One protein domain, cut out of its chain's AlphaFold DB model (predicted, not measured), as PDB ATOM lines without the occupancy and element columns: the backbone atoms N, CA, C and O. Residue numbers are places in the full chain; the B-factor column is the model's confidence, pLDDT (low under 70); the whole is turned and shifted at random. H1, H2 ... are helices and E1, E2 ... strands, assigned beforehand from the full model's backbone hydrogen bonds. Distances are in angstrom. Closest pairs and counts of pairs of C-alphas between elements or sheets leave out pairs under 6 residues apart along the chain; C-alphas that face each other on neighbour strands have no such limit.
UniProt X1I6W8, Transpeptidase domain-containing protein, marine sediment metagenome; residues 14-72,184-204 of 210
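This is residues 14 to 72 and 184 to 204 of the 210 residues of the protein "Transpeptidase domain-containing protein" of marine sediment metagenome (UniProt X1I6W8). There is little regular structure here: the hairpin E1 and E2 forms the middle, H3 packs on E1, and residues 21 to 33, with H1, stick out at one end. The 80 printed residues run H1, E1, E2, H2, H3, a mixed class with 31 residues in named elements. The sheet E1 - E2 is antiparallel. The whole is loose, radius of gyration of the C-alphas 15.7 A, spanning 47 by 24 by 20 A.

Find C-alpha 23 at (-36.775, 4.316, -32.861), where H1, residues 23 to 28, begins. E1 is residues 41 to 44, E2 51 to 55, H2 67 to 70. H3, residues 184 to 195, runs 16.7 A to C-alpha 195 at (-47.893, -17.873, -59.498).

In the hairpin, N 41 and O 55 are 2.9 A apart, within hydrogen-bond range. The closest C-alphas of E1 and H3, Ile 42 and Leu 185, are 6.9 A apart. H2 touches H3, residues 184 to 185 alone; closest C-alphas Ala 68 and Pro 184, 5.2 A. Every O i to N i+4 pair is within range in H3, 1 of 2 in H1; H2 is too short.

Residues 73 to 183 are cut out, a 7.3 A gap between C-alphas 72 and 184. Links H1 to E1 and E2 to H2 are long. Residues 14 to 35, 61 and 199 to 204 have pLDDT under 70.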
ATOM      1  N   PRO A  14     -43.890 -21.503 -33.293       36.91
ATOM      2  CA  PRO A  14     -43.819 -20.729 -34.518       36.91
ATOM      3  C   PRO A  14     -42.564 -19.857 -34.439       36.91
ATOM      4  O   PRO A  14     -42.338 -19.177 -33.441       36.91
ATOM      5  N   LEU A  15     -41.753 -19.841 -35.499       32.41
ATOM      6  CA  LEU A  15     -40.732 -18.811 -35.685       32.41
ATOM      7  C   LEU A  15     -41.450 -17.456 -35.794       32.41
ATOM      8  O   LEU A  15     -41.865 -17.023 -36.869       32.41
ATOM      9  N   ILE A  16     -41.656 -16.809 -34.644       35.56
ATOM     10  CA  ILE A  16     -42.206 -15.462 -34.540       35.56
ATOM     11  C   ILE A  16     -41.114 -14.511 -35.019       35.56
ATOM     12  O   ILE A  16     -40.198 -14.155 -34.278       35.56
ATOM     13  N   PHE A  17     -41.208 -14.078 -36.275       37.56
ATOM     14  CA  PHE A  17     -40.402 -12.962 -36.751       37.56
ATOM     15  C   PHE A  17     -40.831 -11.686 -36.022       37.56
ATOM     16  O   PHE A  17     -41.959 -11.205 -36.155       37.56
ATOM     17  N   GLN A  18     -39.912 -11.151 -35.221       43.16
ATOM     18  CA  GLN A  18     -40.095  -9.918 -34.469       43.16
ATOM     19  C   GLN A  18     -39.933  -8.722 -35.408       43.16
ATOM     20  O   GLN A  18     -38.839  -8.446 -35.894       43.16
ATOM     21  N   PHE A  19     -41.013  -7.984 -35.652       41.34
ATOM     22  CA  PHE A  19     -40.911  -6.689 -36.317       41.34
ATOM     23  C   PHE A  19     -40.650  -5.612 -35.261       41.34
ATOM     24  O   PHE A  19     -41.557  -5.220 -34.525       41.34
ATOM     25  N   HIS A  20     -39.400  -5.159 -35.161       44.75
ATOM     26  CA  HIS A  20     -39.037  -4.004 -34.345       44.75
ATOM     27  C   HIS A  20     -39.245  -2.744 -35.189       44.75
ATOM     28  O   HIS A  20     -38.621  -2.591 -36.240       44.75
ATOM     29  N   LEU A  21     -40.143  -1.853 -34.768       48.72
ATOM     30  CA  LEU A  21     -40.226  -0.535 -35.393       48.72
ATOM     31  C   LEU A  21     -38.959   0.250 -35.028       48.72
ATOM     32  O   LEU A  21     -38.555   0.224 -33.862       48.72
ATOM     33  N   PRO A  22     -38.319   0.930 -35.990       48.53
ATOM     34  CA  PRO A  22     -37.120   1.691 -35.696       48.53
ATOM     35  C   PRO A  22     -37.449   2.896 -34.781       48.53
ATOM     36  O   PRO A  22     -38.573   3.417 -34.809       48.53
ATOM     37  N   PRO A  23     -36.509   3.327 -33.916       52.94
ATOM     38  CA  PRO A  23     -36.775   4.316 -32.861       52.94
ATOM     39  C   PRO A  23     -37.236   5.690 -33.369       52.94
ATOM     40  O   PRO A  23     -37.912   6.425 -32.656       52.94
ATOM     41  N   ASP A  24     -36.890   6.042 -34.603       53.78
ATOM     42  CA  ASP A  24     -37.266   7.285 -35.282       53.78
ATOM     43  C   ASP A  24     -38.761   7.343 -35.635       53.78
ATOM     44  O   ASP A  24     -39.373   8.413 -35.589       53.78
ATOM     45  N   VAL A  25     -39.363   6.187 -35.928       56.09
ATOM     46  CA  VAL A  25     -40.812   6.047 -36.101       56.09
ATOM     47  C   VAL A  25     -41.500   6.222 -34.753       56.09
ATOM     48  O   VAL A  25     -42.458   6.984 -34.671       56.09
ATOM     49  N   LEU A  26     -40.966   5.609 -33.690       49.41
ATOM     50  CA  LEU A  26     -41.483   5.735 -32.322       49.41
ATOM     51  C   LEU A  26     -41.371   7.170 -31.779       49.41
ATOM     52  O   LEU A  26     -42.272   7.630 -31.092       49.41
ATOM     53  N   GLY A  27     -40.325   7.922 -32.134       46.56
ATOM     54  CA  GLY A  27     -40.141   9.309 -31.685       46.56
ATOM     55  C   GLY A  27     -41.160  10.314 -32.245       46.56
ATOM     56  O   GLY A  27     -41.376  11.361 -31.640       46.56
ATOM     57  N   LYS A  28     -41.809  10.015 -33.382       53.41
ATOM     58  CA  LYS A  28     -42.844  10.879 -33.993       53.41
ATOM     59  C   LYS A  28     -44.257  10.609 -33.471       53.41
ATOM     60  O   LYS A  28     -45.122  11.475 -33.564       53.41
ATOM     61  N   ILE A  29     -44.488   9.424 -32.924       53.88
ATOM     62  CA  ILE A  29     -45.731   9.007 -32.267       53.88
ATOM     63  C   ILE A  29     -45.413   9.048 -30.781       53.88
ATOM     64  O   ILE A  29     -44.938   8.062 -30.234       53.88
ATOM     65  N   GLY A  30     -45.570  10.218 -30.149       42.34
ATOM     66  CA  GLY A  30     -45.217  10.417 -28.738       42.34
ATOM     67  C   GLY A  30     -45.668   9.245 -27.856       42.34
ATOM     68  O   GLY A  30     -46.697   8.640 -28.143       42.34
ATOM     69  N   CYS A  31     -44.898   8.932 -26.805       46.34
ATOM     70  CA  CYS A  31     -44.966   7.712 -25.976       46.34
ATOM     71  C   CYS A  31     -46.343   7.300 -25.396       46.34
ATOM     72  O   CYS A  31     -46.428   6.279 -24.723       46.34
ATOM     73  N   GLU A  32     -47.420   8.036 -25.663       47.75
ATOM     74  CA  GLU A  32     -48.801   7.719 -25.277       47.75
ATOM     75  C   GLU A  32     -49.726   7.367 -26.461       47.75
ATOM     76  O   GLU A  32     -50.866   6.942 -26.260       47.75
ATOM     77  N   ALA A  33     -49.271   7.491 -27.712       51.44
ATOM     78  CA  ALA A  33     -50.078   7.170 -28.883       51.44
ATOM     79  C   ALA A  33     -50.129   5.652 -29.099       51.44
ATOM     80  O   ALA A  33     -49.366   5.069 -29.869       51.44
ATOM     81  N   ARG A  34     -51.074   4.990 -28.425       59.78
ATOM     82  CA  ARG A  34     -51.426   3.592 -28.689       59.78
ATOM     83  C   ARG A  34     -51.833   3.464 -30.159       59.78
ATOM     84  O   ARG A  34     -52.946   3.826 -30.530       59.78
ATOM     85  N   LEU A  35     -50.936   2.958 -31.007       67.50
ATOM     86  CA  LEU A  35     -51.215   2.720 -32.423       67.50
ATOM     87  C   LEU A  35     -52.442   1.804 -32.551       67.50
ATOM     88  O   LEU A  35     -52.380   0.608 -32.272       67.50
ATOM     89  N   LEU A  36     -53.588   2.353 -32.949       79.12
ATOM     90  CA  LEU A  36     -54.831   1.578 -33.060       79.12
ATOM     91  C   LEU A  36     -54.806   0.615 -34.254       79.12
ATOM     92  O   LEU A  36     -55.522  -0.388 -34.269       79.12
ATOM     93  N   VAL A  37     -53.959   0.902 -35.241       85.25
ATOM     94  CA  VAL A  37     -53.830   0.105 -36.460       85.25
ATOM     95  C   VAL A  37     -53.236  -1.271 -36.150       85.25
ATOM     96  O   VAL A  37     -52.318  -1.440 -35.342       85.25
ATOM     97  N   ARG A  38     -53.792  -2.279 -36.821       87.56
ATOM     98  CA  ARG A  38     -53.391  -3.684 -36.759       87.56
ATOM     99  C   ARG A  38     -53.016  -4.165 -38.150       87.56
ATOM    100  O   ARG A  38     -53.529  -3.644 -39.135       87.56
ATOM    101  N   GLY A  39     -52.187  -5.198 -38.213       90.31
ATOM    102  CA  GLY A  39     -51.793  -5.834 -39.462       90.31
ATOM    103  C   GLY A  39     -51.532  -7.319 -39.273       90.31
ATOM    104  O   GLY A  39     -51.484  -7.812 -38.144       90.31
ATOM    105  N   ALA A  40     -51.380  -8.001 -40.399       93.44
ATOM    106  CA  ALA A  40     -50.898  -9.366 -40.484       93.44
ATOM    107  C   ALA A  40     -49.920  -9.464 -41.656       93.44
ATOM    108  O   ALA A  40     -50.052  -8.724 -42.632       93.44
ATOM    109  N   VAL A  41     -48.956 -10.373 -41.555       95.06
ATOM    110  CA  VAL A  41     -48.003 -10.689 -42.620       95.06
ATOM    111  C   VAL A  41     -47.967 -12.198 -42.780       95.06
ATOM    112  O   VAL A  41     -47.930 -12.928 -41.793       95.06
ATOM    113  N   ILE A  42     -47.993 -12.663 -44.022       95.62
ATOM    114  CA  ILE A  42     -47.906 -14.077 -44.373       95.62
ATOM    115  C   ILE A  42     -46.900 -14.178 -45.507       95.62
ATOM    116  O   ILE A  42     -47.013 -13.455 -46.495       95.62
ATOM    117  N   LEU A  43     -45.920 -15.060 -45.356       95.31
ATOM    118  CA  LEU A  43     -44.953 -15.378 -46.391       95.31
ATOM    119  C   LEU A  43     -45.112 -16.850 -46.756       95.31
ATOM    120  O   LEU A  43     -45.009 -17.713 -45.882       95.31
ATOM    121  N   LEU A  44     -45.363 -17.114 -48.035       92.75
ATOM    122  CA  LEU A  44     -45.524 -18.457 -48.578       92.75
ATOM    123  C   LEU A  44     -44.446 -18.741 -49.623       92.75
ATOM    124  O   LEU A  44     -44.051 -17.853 -50.377       92.75
ATOM    125  N   GLU A  45     -44.018 -19.994 -49.697       90.56
ATOM    126  CA  GLU A  45     -43.277 -20.526 -50.836       90.56
ATOM    127  C   GLU A  45     -44.263 -20.908 -51.951       90.56
ATOM    128  O   GLU A  45     -45.177 -21.700 -51.724       90.56
ATOM    129  N   ASN A  46     -44.101 -20.354 -53.159       88.75
ATOM    130  CA  ASN A  46     -45.082 -20.521 -54.244       88.75
ATOM    131  C   ASN A  46     -45.212 -21.974 -54.733       88.75
ATOM    132  O   ASN A  46     -46.319 -22.434 -55.013       88.75
ATOM    133  N   ASP A  47     -44.092 -22.694 -54.826       85.62
ATOM    134  CA  ASP A  47     -44.054 -24.035 -55.421       85.62
ATOM    135  C   ASP A  47     -44.725 -25.083 -54.525       85.62
ATOM    136  O   ASP A  47     -45.432 -25.974 -55.001       85.62
ATOM    137  N   THR A  48     -44.522 -24.971 -53.212       84.56
ATOM    138  CA  THR A  48     -44.984 -25.946 -52.214       84.56
ATOM    139  C   THR A  48     -46.231 -25.485 -51.463       84.56
ATOM    140  O   THR A  48     -46.990 -26.316 -50.970       84.56
ATOM    141  N   GLY A  49     -46.465 -24.175 -51.369       85.31
ATOM    142  CA  GLY A  49     -47.457 -23.590 -50.468       85.31
ATOM    143  C   GLY A  49     -47.023 -23.569 -48.997       85.31
ATOM    144  O   GLY A  49     -47.858 -23.308 -48.132       85.31
ATOM    145  N   ASN A  50     -45.749 -23.850 -48.689       89.56
ATOM    146  CA  ASN A  50     -45.240 -23.832 -47.318       89.56
ATOM    147  C   ASN A  50     -45.292 -22.420 -46.726       89.56
ATOM    148  O   ASN A  50     -44.896 -21.449 -47.371       89.56
ATOM    149  N   ILE A  51     -45.728 -22.312 -45.470       92.81
ATOM    150  CA  ILE A  51     -45.676 -21.058 -44.715       92.81
ATOM    151  C   ILE A  51     -44.248 -20.868 -44.205       92.81
ATOM    152  O   ILE A  51     -43.789 -21.613 -43.345       92.81
ATOM    153  N   LEU A  52     -43.560 -19.851 -44.721       93.62
ATOM    154  CA  LEU A  52     -42.210 -19.477 -44.295       93.62
ATOM    155  C   LEU A  52     -42.237 -18.547 -43.080       93.62
ATOM    156  O   LEU A  52     -41.360 -18.606 -42.223       93.62
ATOM    157  N   ALA A  53     -43.246 -17.677 -43.007       93.62
ATOM    158  CA  ALA A  53     -43.462 -16.790 -41.872       93.62
ATOM    159  C   ALA A  53     -44.940 -16.415 -41.747       93.62
ATOM    160  O   ALA A  53     -45.643 -16.248 -42.748       93.62
ATOM    161  N   MET A  54     -45.403 -16.227 -40.511       94.25
ATOM    162  CA  MET A  54     -46.746 -15.737 -40.225       94.25
ATOM    163  C   MET A  54     -46.740 -14.831 -38.994       94.25
ATOM    164  O   MET A  54     -46.323 -15.230 -37.912       94.25
ATOM    165  N   VAL A  55     -47.257 -13.618 -39.162       92.94
ATOM    166  CA  VAL A  55     -47.457 -12.632 -38.100       92.94
ATOM    167  C   VAL A  55     -48.936 -12.261 -38.083       92.94
ATOM    168  O   VAL A  55     -49.457 -11.731 -39.060       92.94
ATOM    169  N   GLY A  56     -49.626 -12.550 -36.979       90.56
ATOM    170  CA  GLY A  56     -51.073 -12.340 -36.833       90.56
ATOM    171  C   GLY A  56     -51.486 -11.023 -36.166       90.56
ATOM    172  O   GLY A  56     -52.678 -10.724 -36.074       90.56
ATOM    173  N   GLY A  57     -50.530 -10.242 -35.672       88.06
ATOM    174  CA  GLY A  57     -50.797  -9.040 -34.893       88.06
ATOM    175  C   GLY A  57     -49.517  -8.415 -34.351       88.06
ATOM    176  O   GLY A  57     -48.429  -8.970 -34.490       88.06
ATOM    177  N   ARG A  58     -49.652  -7.232 -33.748       83.69
ATOM    178  CA  ARG A  58     -48.537  -6.533 -33.095       83.69
ATOM    179  C   ARG A  58     -48.379  -7.058 -31.668       83.69
ATOM    180  O   ARG A  58     -49.386  -7.259 -30.997       83.69
ATOM    181  N   MET A  59     -47.139  -7.240 -31.215       74.25
ATOM    182  CA  MET A  59     -46.846  -7.801 -29.887       74.25
ATOM    183  C   MET A  59     -47.076  -6.816 -28.735       74.25
ATOM    184  O   MET A  59     -47.293  -7.229 -27.604       74.25
ATOM    185  N   ASP A  60     -47.080  -5.510 -29.013       73.38
ATOM    186  CA  ASP A  60     -47.336  -4.439 -28.040       73.38
ATOM    187  C   ASP A  60     -48.823  -4.308 -27.659       73.38
ATOM    188  O   ASP A  60     -49.251  -3.310 -27.073       73.38
ATOM    189  N   PHE A  61     -49.643  -5.296 -28.018       69.25
ATOM    190  CA  PHE A  61     -51.056  -5.301 -27.707       69.25
ATOM    191  C   PHE A  61     -51.529  -6.673 -27.246       69.25
ATOM    192  O   PHE A  61     -51.280  -7.665 -27.927       69.25
ATOM    193  N   PRO A  62     -52.264  -6.733 -26.125       70.44
ATOM    194  CA  PRO A  62     -52.709  -7.989 -25.549       70.44
ATOM    195  C   PRO A  62     -53.949  -8.505 -26.294       70.44
ATOM    196  O   PRO A  62     -55.069  -8.402 -25.798       70.44
ATOM    197  N   ASP A  63     -53.768  -9.032 -27.508       79.44
ATOM    198  CA  ASP A  63     -54.770  -9.870 -28.166       79.44
ATOM    199  C   ASP A  63     -54.151 -11.168 -28.704       79.44
ATOM    200  O   ASP A  63     -53.066 -11.175 -29.273       79.44
ATOM    201  N   PHE A  64     -54.855 -12.286 -28.505       83.75
ATOM    202  CA  PHE A  64     -54.485 -13.602 -29.047       83.75
ATOM    203  C   PHE A  64     -55.143 -13.862 -30.409       83.75
ATOM    204  O   PHE A  64     -55.252 -14.999 -30.860       83.75
ATOM    205  N   PHE A  65     -55.646 -12.806 -31.052       89.62
ATOM    206  CA  PHE A  65     -56.400 -12.918 -32.289       89.62
ATOM    207  C   PHE A  65     -55.442 -12.900 -33.482       89.62
ATOM    208  O   PHE A  65     -54.950 -11.847 -33.897       89.62
ATOM    209  N   ASN A  66     -55.194 -14.076 -34.055       92.06
ATOM    210  CA  ASN A  66     -54.348 -14.236 -35.225       92.06
ATOM    211  C   ASN A  66     -55.085 -13.754 -36.482       92.06
ATOM    212  O   ASN A  66     -55.846 -14.480 -37.123       92.06
ATOM    213  N   ARG A  67     -54.825 -12.511 -36.887       95.06
ATOM    214  CA  ARG A  67     -55.478 -11.901 -38.050       95.06
ATOM    215  C   ARG A  67     -55.105 -12.567 -39.369       95.06
ATOM    216  O   ARG A  67     -55.889 -12.470 -40.303       95.06
ATOM    217  N   ALA A  68     -53.971 -13.264 -39.443       93.94
ATOM    218  CA  ALA A  68     -53.582 -13.991 -40.646       93.94
ATOM    219  C   ALA A  68     -54.573 -15.121 -40.975       93.94
ATOM    220  O   ALA A  68     -54.869 -15.362 -42.144       93.94
ATOM    221  N   THR A  69     -55.118 -15.782 -39.950       94.06
ATOM    222  CA  THR A  69     -55.954 -16.983 -40.100       94.06
ATOM    223  C   THR A  69     -57.403 -16.794 -39.664       94.06
ATOM    224  O   THR A  69     -58.252 -17.596 -40.038       94.06
ATOM    225  N   GLN A  70     -57.708 -15.745 -38.895       93.94
ATOM    226  CA  GLN A  70     -59.029 -15.554 -38.284       93.94
ATOM    227  C   GLN A  70     -59.741 -14.279 -38.746       93.94
ATOM    228  O   GLN A  70     -60.969 -14.204 -38.669       93.94
ATOM    229  N   ALA A  71     -59.016 -13.254 -39.211       94.94
ATOM    230  CA  ALA A  71     -59.635 -11.984 -39.583       94.94
ATOM    231  C   ALA A  71     -60.191 -12.039 -41.003       94.94
ATOM    232  O   ALA A  71     -59.447 -11.888 -41.964       94.94
ATOM    233  N   ARG A  72     -61.507 -12.167 -41.140       96.12
ATOM    234  CA  ARG A  72     -62.169 -11.938 -42.426       96.12
ATOM    235  C   ARG A  72     -62.129 -10.450 -42.765       96.12
ATOM    236  O   ARG A  72     -62.410  -9.607 -41.911       96.12
ATOM    237  N   PRO A 184     -56.901 -13.566 -44.897       96.56
ATOM    238  CA  PRO A 184     -55.588 -13.216 -45.431       96.56
ATOM    239  C   PRO A 184     -54.774 -14.433 -45.873       96.56
ATOM    240  O   PRO A 184     -54.166 -14.400 -46.938       96.56
ATOM    241  N   LEU A 185     -54.804 -15.531 -45.109       96.19
ATOM    242  CA  LEU A 185     -54.128 -16.770 -45.494       96.19
ATOM    243  C   LEU A 185     -54.674 -17.356 -46.800       96.19
ATOM    244  O   LEU A 185     -53.889 -17.739 -47.660       96.19
ATOM    245  N   GLU A 186     -55.995 -17.384 -46.975       95.69
ATOM    246  CA  GLU A 186     -56.620 -17.938 -48.182       95.69
ATOM    247  C   GLU A 186     -56.298 -17.111 -49.423       95.69
ATOM    248  O   GLU A 186     -55.933 -17.673 -50.453       95.69
ATOM    249  N   ILE A 187     -56.387 -15.778 -49.335       95.94
ATOM    250  CA  ILE A 187     -56.033 -14.927 -50.476       95.94
ATOM    251  C   ILE A 187     -54.525 -14.952 -50.756       95.94
ATOM    252  O   ILE A 187     -54.111 -14.897 -51.904       95.94
ATOM    253  N   THR A 188     -53.675 -15.109 -49.741       95.56
ATOM    254  CA  THR A 188     -52.229 -15.261 -49.978       95.56
ATOM    255  C   THR A 188     -51.935 -16.591 -50.682       95.56
ATOM    256  O   THR A 188     -51.198 -16.624 -51.667       95.56
ATOM    257  N   ALA A 189     -52.557 -17.684 -50.230       93.50
ATOM    258  CA  ALA A 189     -52.405 -19.003 -50.841       93.50
ATOM    259  C   ALA A 189     -52.952 -19.054 -52.276       93.50
ATOM    260  O   ALA A 189     -52.345 -19.673 -53.147       93.50
ATOM    261  N   SER A 190     -54.057 -18.363 -52.562       94.50
ATOM    262  CA  SER A 190     -54.619 -18.297 -53.914       94.50
ATOM    263  C   SER A 190     -53.707 -17.555 -54.898       94.50
ATOM    264  O   SER A 190     -53.593 -17.953 -56.058       94.50
ATOM    265  N   TYR A 191     -52.982 -16.532 -54.439       94.94
ATOM    266  CA  TYR A 191     -51.945 -15.869 -55.234       94.94
ATOM    267  C   TYR A 191     -50.712 -16.755 -55.460       94.94
ATOM    268  O   TYR A 191     -50.153 -16.737 -56.558       94.94
ATOM    269  N   ALA A 192     -50.315 -17.569 -54.478       92.38
ATOM    270  CA  ALA A 192     -49.269 -18.578 -54.667       92.38
ATOM    271  C   ALA A 192     -49.680 -19.612 -55.735       92.38
ATOM    272  O   ALA A 192     -48.903 -19.908 -56.643       92.38
ATOM    273  N   ALA A 193     -50.936 -20.072 -55.701       89.56
ATOM    274  CA  ALA A 193     -51.500 -20.947 -56.731       89.56
ATOM    275  C   ALA A 193     -51.452 -20.307 -58.125       89.56
ATOM    276  O   ALA A 193     -51.096 -20.954 -59.110       89.56
ATOM    277  N   LEU A 194     -51.789 -19.016 -58.215       90.19
ATOM    278  CA  LEU A 194     -51.722 -18.259 -59.462       90.19
ATOM    279  C   LEU A 194     -50.286 -18.178 -60.000       90.19
ATOM    280  O   LEU A 194     -50.066 -18.418 -61.189       90.19
ATOM    281  N   ALA A 195     -49.309 -17.897 -59.134       89.06
ATOM    282  CA  ALA A 195     -47.893 -17.873 -59.498       89.06
ATOM    283  C   ALA A 195     -47.400 -19.243 -60.001       89.06
ATOM    284  O   ALA A 195     -46.611 -19.312 -60.943       89.06
ATOM    285  N   ASN A 196     -47.933 -20.331 -59.442       87.38
ATOM    286  CA  ASN A 196     -47.615 -21.707 -59.814       87.38
ATOM    287  C   ASN A 196     -48.557 -22.280 -60.899       87.38
ATOM    288  O   ASN A 196     -48.900 -23.464 -60.909       87.38
ATOM    289  N   ARG A 197     -49.005 -21.434 -61.840       82.94
ATOM    290  CA  ARG A 197     -49.813 -21.824 -63.018       82.94
ATOM    291  C   ARG A 197     -51.116 -22.570 -62.674       82.94
ATOM    292  O   ARG A 197     -51.568 -23.415 -63.444       82.94
ATOM    293  N   GLY A 198     -51.721 -22.257 -61.530       74.06
ATOM    294  CA  GLY A 198     -52.942 -22.893 -61.030       74.06
ATOM    295  C   GLY A 198     -52.707 -24.152 -60.190       74.06
ATOM    296  O   GLY A 198     -53.673 -24.749 -59.723       74.06
ATOM    297  N   GLY A 199     -51.454 -24.561 -59.981       63.09
ATOM    298  CA  GLY A 199     -51.099 -25.636 -59.062       63.09
ATOM    299  C   GLY A 199     -50.934 -25.118 -57.637       63.09
ATOM    300  O   GLY A 199     -50.240 -24.137 -57.400       63.09
ATOM    301  N   LEU A 200     -51.515 -25.804 -56.659       58.50
ATOM    302  CA  LEU A 200     -51.084 -25.676 -55.270       58.50
ATOM    303  C   LEU A 200     -50.203 -26.870 -54.941       58.50
ATOM    304  O   LEU A 200     -50.647 -28.013 -55.033       58.50
ATOM    305  N   GLY A 201     -48.970 -26.618 -54.505       48.28
ATOM    306  CA  GLY A 201     -48.162 -27.647 -53.846       48.28
ATOM    307  C   GLY A 201     -48.783 -28.146 -52.532       48.28
ATOM    308  O   GLY A 201     -48.352 -29.165 -51.989       48.28
ATOM    309  N   TRP A 202     -49.832 -27.466 -52.054       48.16
ATOM    310  CA  TRP A 202     -50.569 -27.790 -50.846       48.16
ATOM    311  C   TRP A 202     -51.609 -28.898 -51.092       48.16
ATOM    312  O   TRP A 202     -52.669 -28.676 -51.677       48.16
ATOM    313  N   SER A 203     -51.304 -30.102 -50.598       38.94
ATOM    314  CA  SER A 203     -52.260 -31.194 -50.384       38.94
ATOM    315  C   SER A 203     -52.348 -31.485 -48.882       38.94
ATOM    316  O   SER A 203     -51.293 -31.658 -48.266       38.94
ATOM    317  N   PRO A 204     -53.547 -31.668 -48.293       41.22
ATOM    318  CA  PRO A 204     -53.690 -32.166 -46.921       41.22
ATOM    319  C   PRO A 204     -52.949 -33.495 -46.669       41.22
ATOM    320  O   PRO A 204     -52.611 -33.803 -45.533       41.22
TER     321      PRO A 204